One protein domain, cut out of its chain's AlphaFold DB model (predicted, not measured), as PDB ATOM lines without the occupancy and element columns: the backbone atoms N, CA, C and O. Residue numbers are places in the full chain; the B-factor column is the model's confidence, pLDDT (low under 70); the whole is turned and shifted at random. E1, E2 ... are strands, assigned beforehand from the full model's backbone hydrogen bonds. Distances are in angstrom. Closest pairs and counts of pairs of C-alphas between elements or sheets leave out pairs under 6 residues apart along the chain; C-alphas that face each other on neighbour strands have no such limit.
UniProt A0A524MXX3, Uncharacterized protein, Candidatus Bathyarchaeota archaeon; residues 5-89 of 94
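This is residues 5 to 89 of the 94 residues of an uncharacterized protein of Candidatus Bathyarchaeota archaeon (UniProt A0A524MXX3). One long, twisted sheet of six strands runs back and forth, E2, E3 and E4 making its length, with the hairpin E5 and E6 beside residues 63 to 68 of E4. The printed part has 85 residues, all strand in class with no named helix; chain order and sheet order are both E1 to E6, antiparallel. It is loose, radius of gyration of the C-alphas 15.8 A, and spans 52 by 27 by 14 A.

E1, residues 5 to 10, begins at C-alpha 5 (199.989, 250.534, 169.595). E2 is residues 19 to 30, 35.7 A; E3 35 to 48, 38.2 A; E4 55 to 68, 33.1 A; E5 74 to 79; E6 84 to 88, ending at C-alpha 88 (203.472, 238.973, 177.170).

The strands form a meander of successive hairpins. Within hydrogen-bond range are, for instance, N 7 and O 27, 2.8 A; N 24 and O 42, 2.9 A; N 45 and O 59, 2.8 A; N 67 and O 76, 2.9 A; N 77 and O 85, 2.9 A. In this folded sheet, bent back on itself, E1 E2 E3 face E5 E6, E4 the hinge.

The farthest C-alphas, Gln 32 and Asp 51, are 52.3 A apart. The printed part has no cut, no link is long, and no printed residue is under 70 in pLDDT.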
ATOM      1  N   GLU A   5     199.284 249.940 170.726       96.56
ATOM      2  CA  GLU A   5     199.989 250.534 169.595       96.56
ATOM      3  C   GLU A   5     201.496 250.474 169.818       96.56
ATOM      4  O   GLU A   5     201.965 250.664 170.934       96.56
ATOM      5  N   VAL A   6     202.262 250.234 168.751       97.75
ATOM      6  CA  VAL A   6     203.710 250.451 168.782       97.75
ATOM      7  C   VAL A   6     203.975 251.856 168.261       97.75
ATOM      8  O   VAL A   6     203.736 252.127 167.085       97.75
ATOM      9  N   ARG A   7     204.468 252.744 169.123       97.81
ATOM     10  CA  ARG A   7     204.929 254.082 168.741       97.81
ATOM     11  C   ARG A   7     206.446 254.077 168.631       97.81
ATOM     12  O   ARG A   7     207.136 253.712 169.581       97.81
ATOM     13  N   MET A   8     206.947 254.490 167.475       97.88
ATOM     14  CA  MET A   8     208.375 254.655 167.231       97.88
ATOM     15  C   MET A   8     208.772 256.104 167.505       97.88
ATOM     16  O   MET A   8     208.093 257.025 167.051       97.88
ATOM     17  N   VAL A   9     209.853 256.303 168.254       97.44
ATOM     18  CA  VAL A   9     210.390 257.630 168.571       97.44
ATOM     19  C   VAL A   9     211.891 257.621 168.342       97.44
ATOM     20  O   VAL A   9     212.607 256.813 168.929       97.44
ATOM     21  N   GLU A  10     212.378 258.540 167.520       96.81
ATOM     22  CA  GLU A  10     213.811 258.761 167.358       96.81
ATOM     23  C   GLU A  10     214.333 259.610 168.519       96.81
ATOM     24  O   GLU A  10     213.782 260.660 168.858       96.81
ATOM     25  N   GLY A  11     215.391 259.125 169.167       94.38
ATOM     26  CA  GLY A  11     216.151 259.903 170.132       94.38
ATOM     27  C   GLY A  11     216.946 261.020 169.450       94.38
ATOM     28  O   GLY A  11     217.101 261.018 168.228       94.38
ATOM     29  N   PRO A  12     217.484 261.977 170.219       93.44
ATOM     30  CA  PRO A  12     218.403 262.955 169.656       93.44
ATOM     31  C   PRO A  12     219.650 262.241 169.107       93.44
ATOM     32  O   PRO A  12     220.137 261.308 169.759       93.44
ATOM     33  N   PRO A  13     220.192 262.676 167.957       90.31
ATOM     34  CA  PRO A  13     221.459 262.155 167.470       90.31
ATOM     35  C   PRO A  13     222.574 262.485 168.468       90.31
ATOM     36  O   PRO A  13     222.601 263.561 169.077       90.31
ATOM     37  N   ARG A  14     223.489 261.537 168.639       93.44
ATOM     38  CA  ARG A  14     224.678 261.608 169.493       93.44
ATOM     39  C   ARG A  14     225.932 261.370 168.641       93.44
ATOM     40  O   ARG A  14     225.825 261.092 167.448       93.44
ATOM     41  N   GLY A  15     227.105 261.495 169.255       90.31
ATOM     42  CA  GLY A  15     228.405 261.294 168.605       90.31
ATOM     43  C   GLY A  15     229.242 262.571 168.474       90.31
ATOM     44  O   GLY A  15     228.789 263.684 168.761       90.31
ATOM     45  N   GLY A  16     230.512 262.389 168.112       90.94
ATOM     46  CA  GLY A  16     231.465 263.463 167.837       90.94
ATOM     47  C   GLY A  16     231.377 264.032 166.415       90.94
ATOM     48  O   GLY A  16     230.494 263.712 165.632       90.94
ATOM     49  N   LEU A  17     232.349 264.870 166.036       90.06
ATOM     50  CA  LEU A  17     232.380 265.531 164.717       90.06
ATOM     51  C   LEU A  17     232.370 264.552 163.523       90.06
ATOM     52  O   LEU A  17     231.946 264.926 162.433       90.06
ATOM     53  N   TYR A  18     232.860 263.327 163.724       93.88
ATOM     54  CA  TYR A  18     232.976 262.290 162.693       93.88
ATOM     55  C   TYR A  18     232.226 261.006 163.056       93.88
ATOM     56  O   TYR A  18     232.458 259.975 162.435       93.88
ATOM     57  N   GLU A  19     231.355 261.057 164.060       96.12
ATOM     58  CA  GLU A  19     230.636 259.895 164.578       96.12
ATOM     59  C   GLU A  19     229.156 260.245 164.674       96.12
ATOM     60  O   GLU A  19     228.793 261.344 165.094       96.12
ATOM     61  N   LEU A  20     228.305 259.308 164.283       95.81
ATOM     62  CA  LEU A  20     226.864 259.410 164.413       95.81
ATOM     63  C   LEU A  20     226.376 258.218 165.219       95.81
ATOM     64  O   LEU A  20     226.619 257.079 164.844       95.81
ATOM     65  N   GLU A  21     225.640 258.501 166.280       97.44
ATOM     66  CA  GLU A  21     224.876 257.530 167.049       97.44
ATOM     67  C   GLU A  21     223.403 257.943 166.999       97.44
ATOM     68  O   GLU A  21     223.036 259.031 167.450       97.44
ATOM     69  N   GLN A  22     222.540 257.081 166.476       97.12
ATOM     70  CA  GLN A  22     221.097 257.287 166.451       97.12
ATOM     71  C   GLN A  22     220.409 256.198 167.263       97.12
ATOM     72  O   GLN A  22     220.595 255.008 167.022       97.12
ATOM     73  N   THR A  23     219.569 256.608 168.208       98.06
ATOM     74  CA  THR A  23     218.746 255.688 168.999       98.06
ATOM     75  C   THR A  23     217.304 255.740 168.519       98.06
ATOM     76  O   THR A  23     216.760 256.827 168.322       98.06
ATOM     77  N   THR A  24     216.667 254.582 168.387       98.19
ATOM     78  CA  THR A  24     215.242 254.455 168.069       98.19
ATOM     79  C   THR A  24     214.549 253.696 169.188       98.19
ATOM     80  O   THR A  24     214.930 252.577 169.529       98.19
ATOM     81  N   TYR A  25     213.519 254.303 169.767       98.25
ATOM     82  CA  TYR A  25     212.699 253.707 170.810       98.25
ATOM     83  C   TYR A  25     211.415 253.140 170.217       98.25
ATOM     84  O   TYR A  25     210.731 253.807 169.441       98.25
ATOM     85  N   PHE A  26     211.057 251.930 170.638       98.44
ATOM     86  CA  PHE A  26     209.790 251.286 170.310       98.44
ATOM     87  C   PHE A  26     208.973 251.174 171.594       98.44
ATOM     88  O   PHE A  26     209.323 250.423 172.508       98.44
ATOM     89  N   HIS A  27     207.898 251.946 171.681       98.25
ATOM     90  CA  HIS A  27     207.005 251.967 172.832       98.25
ATOM     91  C   HIS A  27     205.744 251.173 172.527       98.25
ATOM     92  O   HIS A  27     205.012 251.530 171.607       98.25
ATOM     93  N   VAL A  28     205.461 250.142 173.319       97.44
ATOM     94  CA  VAL A  28     204.136 249.515 173.321       97.44
ATOM     95  C   VAL A  28     203.248 250.321 174.258       97.44
ATOM     96  O   VAL A  28     203.504 250.378 175.460       97.44
ATOM     97  N   VAL A  29     202.234 250.966 173.696       97.00
ATOM     98  CA  VAL A  29     201.310 251.864 174.392       97.00
ATOM     99  C   VAL A  29     199.961 251.180 174.551       97.00
ATOM    100  O   VAL A  29     199.425 250.670 173.566       97.00
ATOM    101  N   ASP A  30     199.404 251.187 175.761       95.00
ATOM    102  CA  ASP A  30     197.991 250.879 175.998       95.00
ATOM    103  C   ASP A  30     197.161 252.134 175.729       95.00
ATOM    104  O   ASP A  30     197.272 253.129 176.439       95.00
ATOM    105  N   LEU A  31     196.330 252.092 174.692       93.56
ATOM    106  CA  LEU A  31     195.501 253.215 174.263       93.56
ATOM    107  C   LEU A  31     194.314 253.479 175.195       93.56
ATOM    108  O   LEU A  31     193.690 254.531 175.081       93.56
ATOM    109  N   GLN A  32     193.964 252.543 176.081       91.62
ATOM    110  CA  GLN A  32     192.885 252.750 177.049       91.62
ATOM    111  C   GLN A  32     193.379 253.485 178.294       91.62
ATOM    112  O   GLN A  32     192.686 254.372 178.787       91.62
ATOM    113  N   ALA A  33     194.569 253.127 178.781       90.44
ATOM    114  CA  ALA A  33     195.216 253.793 179.913       90.44
ATOM    115  C   ALA A  33     196.036 255.031 179.496       90.44
ATOM    116  O   ALA A  33     196.350 255.864 180.339       90.44
ATOM    117  N   ASP A  34     196.363 255.151 178.203       91.50
ATOM    118  CA  ASP A  34     197.332 256.104 177.639       91.50
ATOM    119  C   ASP A  34     198.722 256.005 178.296       91.50
ATOM    120  O   ASP A  34     199.400 256.993 178.569       91.50
ATOM    121  N   GLU A  35     199.164 254.768 178.542       95.12
ATOM    122  CA  GLU A  35     200.425 254.469 179.223       95.12
ATOM    123  C   GLU A  35     201.364 253.626 178.357       95.12
ATOM    124  O   GLU A  35     200.947 252.758 177.587       95.12
ATOM    125  N   ILE A  36     202.670 253.861 178.507       95.94
ATOM    126  CA  ILE A  36     203.704 253.029 177.884       95.94
ATOM    127  C   ILE A  36     203.947 251.812 178.775       95.94
ATOM    128  O   ILE A  36     204.492 251.948 179.870       95.94
ATOM    129  N   LEU A  37     203.610 250.628 178.275       95.69
ATOM    130  CA  LEU A  37     203.766 249.368 178.997       95.69
ATOM    131  C   LEU A  37     205.160 248.769 178.838       95.69
ATOM    132  O   LEU A  37     205.742 248.269 179.797       95.69
ATOM    133  N   LEU A  38     205.694 248.809 177.617       96.62
ATOM    134  CA  LEU A  38     206.993 248.236 177.279       96.62
ATOM    135  C   LEU A  38     207.806 249.237 176.466       96.62
ATOM    136  O   LEU A  38     207.261 249.977 175.641       96.62
ATOM    137  N   LYS A  39     209.119 249.235 176.693       97.44
ATOM    138  CA  LYS A  39     210.080 250.064 175.969       97.44
ATOM    139  C   LYS A  39     211.206 249.188 175.455       97.44
ATOM    140  O   LYS A  39     211.832 248.474 176.232       97.44
ATOM    141  N   PHE A  40     211.475 249.301 174.165       98.06
ATOM    142  CA  PHE A  40     212.596 248.646 173.511       98.06
ATOM    143  C   PHE A  40     213.458 249.676 172.790       98.06
ATOM    144  O   PHE A  40     212.978 250.756 172.441       98.06
ATOM    145  N   GLN A  41     214.722 249.330 172.562       98.25
ATOM    146  CA  GLN A  41     215.717 250.230 171.995       98.25
ATOM    147  C   GLN A  41     216.475 249.545 170.860       98.25
ATOM    148  O   GLN A  41     216.966 248.426 171.019       98.25
ATOM    149  N   GLY A  42     216.560 250.237 169.730       98.19
ATOM    150  CA  GLY A  42     217.493 249.969 168.643       98.19
ATOM    151  C   GLY A  42     218.513 251.091 168.536       98.19
ATOM    152  O   GLY A  42     218.226 252.237 168.897       98.19
ATOM    153  N   GLU A  43     219.696 250.768 168.035       98.06
ATOM    154  CA  GLU A  43     220.760 251.740 167.808       98.06
ATOM    155  C   GLU A  43     221.375 251.561 166.424       98.06
ATOM    156  O   GLU A  43     221.493 250.445 165.911       98.06
ATOM    157  N   MET A  44     221.771 252.685 165.838       97.31
ATOM    158  CA  MET A  44     222.587 252.758 164.639       97.31
ATOM    159  C   MET A  44     223.800 253.637 164.922       97.31
ATOM    160  O   MET A  44     223.661 254.735 165.457       97.31
ATOM    161  N   GLU A  45     224.972 253.153 164.542       97.81
ATOM    162  CA  GLU A  45     226.230 253.887 164.589       97.81
ATOM    163  C   GLU A  45     226.800 254.011 163.176       97.81
ATOM    164  O   GLU A  45     226.708 253.065 162.392       97.81
ATOM    165  N   ALA A  46     227.420 255.145 162.857       97.69
ATOM    166  CA  ALA A  46     228.151 255.355 161.610       97.69
ATOM    167  C   ALA A  46     229.330 256.317 161.814       97.69
ATOM    168  O   ALA A  46     229.346 257.120 162.747       97.69
ATOM    169  N   SER A  47     230.317 256.259 160.920       97.31
ATOM    170  CA  SER A  47     231.484 257.151 160.919       97.31
ATOM    171  C   SER A  47     231.559 257.967 159.631       97.31
ATOM    172  O   SER A  47     231.293 257.448 158.552       97.31
ATOM    173  N   LEU A  48     231.913 259.249 159.719       96.88
ATOM    174  CA  LEU A  48     232.041 260.118 158.548       96.88
ATOM    175  C   LEU A  48     233.416 259.925 157.900       96.88
ATOM    176  O   LEU A  48     234.445 260.295 158.477       96.88
ATOM    177  N   SER A  49     233.435 259.402 156.677       95.75
ATOM    178  CA  SER A  49     234.657 259.253 155.893       95.75
ATOM    179  C   SER A  49     235.213 260.613 155.482       95.75
ATOM    180  O   SER A  49     234.513 261.462 154.925       95.75
ATOM    181  N   ARG A  50     236.506 260.828 155.743       93.19
ATOM    182  CA  ARG A  50     237.203 262.072 155.373       93.19
ATOM    183  C   ARG A  50     237.532 262.151 153.888       93.19
ATOM    184  O   ARG A  50     237.738 263.252 153.385       93.19
ATOM    185  N   ASP A  51     237.570 261.007 153.214       95.88
ATOM    186  CA  ASP A  51     237.935 260.918 151.804       95.88
ATOM    187  C   ASP A  51     236.708 261.113 150.911       95.88
ATOM    188  O   ASP A  51     236.775 261.809 149.897       95.88
ATOM    189  N   THR A  52     235.575 260.516 151.297       94.94
ATOM    190  CA  THR A  52     234.336 260.532 150.504       94.94
ATOM    191  C   THR A  52     233.326 261.567 150.999       94.94
ATOM    192  O   THR A  52     232.466 261.993 150.230       94.94
ATOM    193  N   GLY A  53     233.419 261.991 152.266       93.69
ATOM    194  CA  GLY A  53     232.429 262.857 152.909       93.69
ATOM    195  C   GLY A  53     231.094 262.162 153.199       93.69
ATOM    196  O   GLY A  53     230.102 262.847 153.448       93.69
ATOM    197  N   LEU A  54     231.045 260.828 153.136       95.44
ATOM    198  CA  LEU A  54     229.849 260.022 153.379       95.44
ATOM    199  C   LEU A  54     229.912 259.325 154.741       95.44
ATOM    200  O   LEU A  54     230.992 259.034 155.253       95.44
ATOM    201  N   TRP A  55     228.742 259.045 155.317       94.81
ATOM    202  CA  TRP A  55     228.629 258.148 156.466       94.81
ATOM    203  C   TRP A  55     228.871 256.704 156.011       94.81
ATOM    204  O   TRP A  55     228.246 256.229 155.062       94.81
ATOM    205  N   GLU A  56     229.792 256.024 156.679       96.12
ATOM    206  CA  GLU A  56     230.266 254.672 156.387       96.12
ATOM    207  C   GLU A  56     230.302 253.838 157.685       96.12
ATOM    208  O   GLU A  56     229.964 254.326 158.766       96.12
ATOM    209  N   ASP A  57     230.661 252.554 157.573       95.06
ATOM    210  CA  ASP A  57     230.783 251.618 158.705       95.06
ATOM    211  C   ASP A  57     229.524 251.475 159.576       95.06
ATOM    212  O   ASP A  57     229.607 251.304 160.791       95.06
ATOM    213  N   HIS A  58     228.348 251.501 158.939       95.75
ATOM    214  CA  HIS A  58     227.061 251.370 159.618       95.75
ATOM    215  C   HIS A  58     226.989 250.094 160.464       95.75
ATOM    216  O   HIS A  58     227.083 248.975 159.946       95.75
ATOM    217  N   ARG A  59     226.758 250.262 161.765       97.19
ATOM    218  CA  ARG A  59     226.505 249.171 162.710       97.19
ATOM    219  C   ARG A  59     225.133 249.347 163.315       97.19
ATOM    220  O   ARG A  59     224.756 250.447 163.694       97.19
ATOM    221  N   TYR A  60     224.408 248.244 163.419       97.69
ATOM    222  CA  TYR A  60     223.080 248.220 164.008       97.69
ATOM    223  C   TYR A  60     223.065 247.263 165.191       97.69
ATOM    224  O   TYR A  60     223.585 246.146 165.100       97.69
ATOM    225  N   SER A  61     222.454 247.686 166.290       97.88
ATOM    226  CA  SER A  61     222.324 246.889 167.506       97.88
ATOM    227  C   SER A  61     220.919 247.033 168.100       97.88
ATOM    228  O   SER A  61     220.143 247.910 167.721       97.88
ATOM    229  N   GLY A  62     220.554 246.122 169.005       98.06
ATOM    230  CA  GLY A  62     219.247 246.148 169.658       98.06
ATOM    231  C   GLY A  62     218.078 245.773 168.739       98.06
ATOM    232  O   GLY A  62     218.212 244.947 167.828       98.06
ATOM    233  N   VAL A  63     216.914 246.338 169.051       98.38
ATOM    234  CA  VAL A  63     215.622 246.035 168.425       98.38
ATOM    235  C   VAL A  63     215.462 246.780 167.107       98.38
ATOM    236  O   VAL A  63     215.702 247.979 167.033       98.38
ATOM    237  N   CYS A  64     215.006 246.076 166.073       97.88
ATOM    238  CA  CYS A  64     214.698 246.660 164.767       97.88
ATOM    239  C   CYS A  64     213.196 246.706 164.467       97.88
ATOM    240  O   CYS A  64     212.760 247.487 163.622       97.88
ATOM    241  N   GLU A  65     212.393 245.882 165.144       98.25
ATOM    242  CA  GLU A  65     210.956 245.793 164.901       98.25
ATOM    243  C   GLU A  65     210.221 245.261 166.136       98.25
ATOM    244  O   GLU A  65     210.696 244.346 166.812       98.25
ATOM    245  N   VAL A  66     209.025 245.800 166.391       98.38
ATOM    246  CA  VAL A  66     208.084 245.287 167.394       98.38
ATOM    247  C   VAL A  66     206.707 245.159 166.751       98.38
ATOM    248  O   VAL A  66     206.204 246.118 166.167       98.38
ATOM    249  N   VAL A  67     206.085 243.985 166.869       97.81
ATOM    250  CA  VAL A  67     204.769 243.685 166.288       97.81
ATOM    251  C   VAL A  67     203.860 243.088 167.352       97.81
ATOM    252  O   VAL A  67     204.186 242.069 167.950       97.81
ATOM    253  N   ILE A  68     202.698 243.698 167.568       96.94
ATOM    254  CA  ILE A  68     201.666 243.158 168.462       96.94
ATOM    255  C   ILE A  68     200.920 242.038 167.729       96.94
ATOM    256  O   ILE A  68     200.513 242.213 166.577       96.94
ATOM    257  N   SER A  69     200.749 240.892 168.385       94.69
ATOM    258  CA  SER A  69     200.003 239.764 167.833       94.69
ATOM    259  C   SER A  69     198.518 240.114 167.637       94.69
ATOM    260  O   SER A  69     197.976 240.939 168.373       94.69
ATOM    261  N   PRO A  70     197.814 239.491 166.672       92.00
ATOM    262  CA  PRO A  70     196.401 239.797 166.414       92.00
ATOM    263  C   PRO A  70     195.460 239.541 167.599       92.00
ATOM    264  O   PRO A  70     194.393 240.142 167.662       92.00
ATOM    265  N   ASP A  71     195.837 238.644 168.512       92.56
ATOM    266  CA  ASP A  71     195.101 238.359 169.748       92.56
ATOM    267  C   ASP A  71     195.395 239.362 170.878       92.56
ATOM    268  O   ASP A  71     194.819 239.240 171.955       92.56
ATOM    269  N   GLU A  72     196.285 240.333 170.638       92.75
ATOM    270  CA  GLU A  72     196.717 241.364 171.586       92.75
ATOM    271  C   GLU A  72     197.289 240.810 172.908       92.75
ATOM    272  O   GLU A  72     197.384 241.532 173.897       92.75
ATOM    273  N   LYS A  73     197.726 239.543 172.935       94.19
ATOM    274  CA  LYS A  73     198.323 238.916 174.130       94.19
ATOM    275  C   LYS A  73     199.839 239.019 174.178       94.19
ATOM    276  O   LYS A  73     200.427 238.895 175.250       94.19
ATOM    277  N   THR A  74     200.491 239.201 173.032       96.62
ATOM    278  CA  THR A  74     201.954 239.203 172.940       96.62
ATOM    279  C   THR A  74     202.474 240.273 171.989       96.62
ATOM    280  O   THR A  74     201.789 240.703 171.061       96.62
ATOM    281  N   ALA A  75     203.716 240.687 172.204       97.69
ATOM    282  CA  ALA A  75     204.508 241.430 171.241       97.69
ATOM    283  C   ALA A  75     205.688 240.565 170.780       97.69
ATOM    284  O   ALA A  75     206.447 240.059 171.605       97.69
ATOM    285  N   LEU A  76     205.839 240.402 169.466       98.31
ATOM    286  CA  LEU A  76     207.040 239.857 168.844       98.31
ATOM    287  C   LEU A  76     208.062 240.983 168.697       98.31
ATOM    288  O   LEU A  76     207.792 241.977 168.023       98.31
ATOM    289  N   VAL A  77     209.236 240.799 169.285       98.56
ATOM    290  CA  VAL A  77     210.357 241.737 169.215       98.56
ATOM    291  C   VAL A  77     211.462 241.097 168.384       98.56
ATOM    292  O   VAL A  77     211.868 239.965 168.653       98.56
ATOM    293  N   LYS A  78     211.936 241.803 167.354       98.62
ATOM    294  CA  LYS A  78     213.013 241.339 166.472       98.62
ATOM    295  C   LYS A  78     214.254 242.196 166.651       98.62
ATOM    296  O   LYS A  78     214.168 243.420 166.753       98.62
ATOM    297  N   TYR A  79     215.405 241.540 166.639       98.56
ATOM    298  CA  TYR A  79     216.702 242.160 166.863       98.56
ATOM    299  C   TYR A  79     217.544 242.179 165.588       98.56
ATOM    300  O   TYR A  79     217.453 241.281 164.749       98.56
ATOM    301  N   HIS A  80     218.439 243.162 165.470       97.38
ATOM    302  CA  HIS A  80     219.364 243.266 164.333       97.38
ATOM    303  C   HIS A  80     220.316 242.064 164.197       97.38
ATOM    304  O   HIS A  80     220.787 241.777 163.099       97.38
ATOM    305  N   ASN A  81     220.563 241.322 165.281       96.56
ATOM    306  CA  ASN A  81     221.361 240.092 165.259       96.56
ATOM    307  C   ASN A  81     220.589 238.852 164.759       96.56
ATOM    308  O   ASN A  81     221.142 237.755 164.761       96.56
ATOM    309  N   GLY A  82     219.323 239.007 164.357       97.12
ATOM    310  CA  GLY A  82     218.461 237.927 163.873       97.12
ATOM    311  C   GLY A  82     217.664 237.203 164.963       97.12
ATOM    312  O   GLY A  82     216.771 236.422 164.628       97.12
ATOM    313  N   ASN A  83     217.930 237.471 166.245       97.75
ATOM    314  CA  ASN A  83     217.156 236.898 167.343       97.75
ATOM    315  C   ASN A  83     215.742 237.482 167.395       97.75
ATOM    316  O   ASN A  83     215.473 238.594 166.931       97.75
ATOM    317  N   GLN A  84     214.839 236.716 168.002       98.31
ATOM    318  CA  GLN A  84     213.451 237.101 168.219       98.31
ATOM    319  C   GLN A  84     213.000 236.651 169.605       98.31
ATOM    320  O   GLN A  84     213.420 235.594 170.080       98.31
ATOM    321  N   GLU A  85     212.120 237.426 170.226       97.50
ATOM    322  CA  GLU A  85     211.476 237.066 171.489       97.50
ATOM    323  C   GLU A  85     209.993 237.442 171.480       97.50
ATOM    324  O   GLU A  85     209.564 238.356 170.773       97.50
ATOM    325  N   PHE A  86     209.216 236.730 172.292       97.62
ATOM    326  CA  PHE A  86     207.815 237.040 172.543       97.62
ATOM    327  C   PHE A  86     207.679 237.578 173.961       97.62
ATOM    328  O   PHE A  86     208.083 236.918 174.918       97.62
ATOM    329  N   VAL A  87     207.079 238.756 174.094       97.25
ATOM    330  CA  VAL A  87     206.819 239.398 175.385       97.25
ATOM    331  C   VAL A  87     205.318 239.420 175.629       97.25
ATOM    332  O   VAL A  87     204.556 239.840 174.760       97.25
ATOM    333  N   ALA A  88     204.882 238.950 176.797       96.12
ATOM    334  CA  ALA A  88     203.472 238.973 177.170       96.12
ATOM    335  C   ALA A  88     202.996 240.413 177.410       96.12
ATOM    336  O   ALA A  88     203.690 241.210 178.043       96.12
ATOM    337  N   LEU A  89     201.798 240.728 176.920       94.62
ATOM    338  CA  LEU A  89     201.101 241.977 177.202       94.62
ATOM    339  C   LEU A  89     200.136 241.767 178.378       94.62
ATOM    340  O   LEU A  89     199.541 240.694 178.493       94.62
TER     341      LEU A  89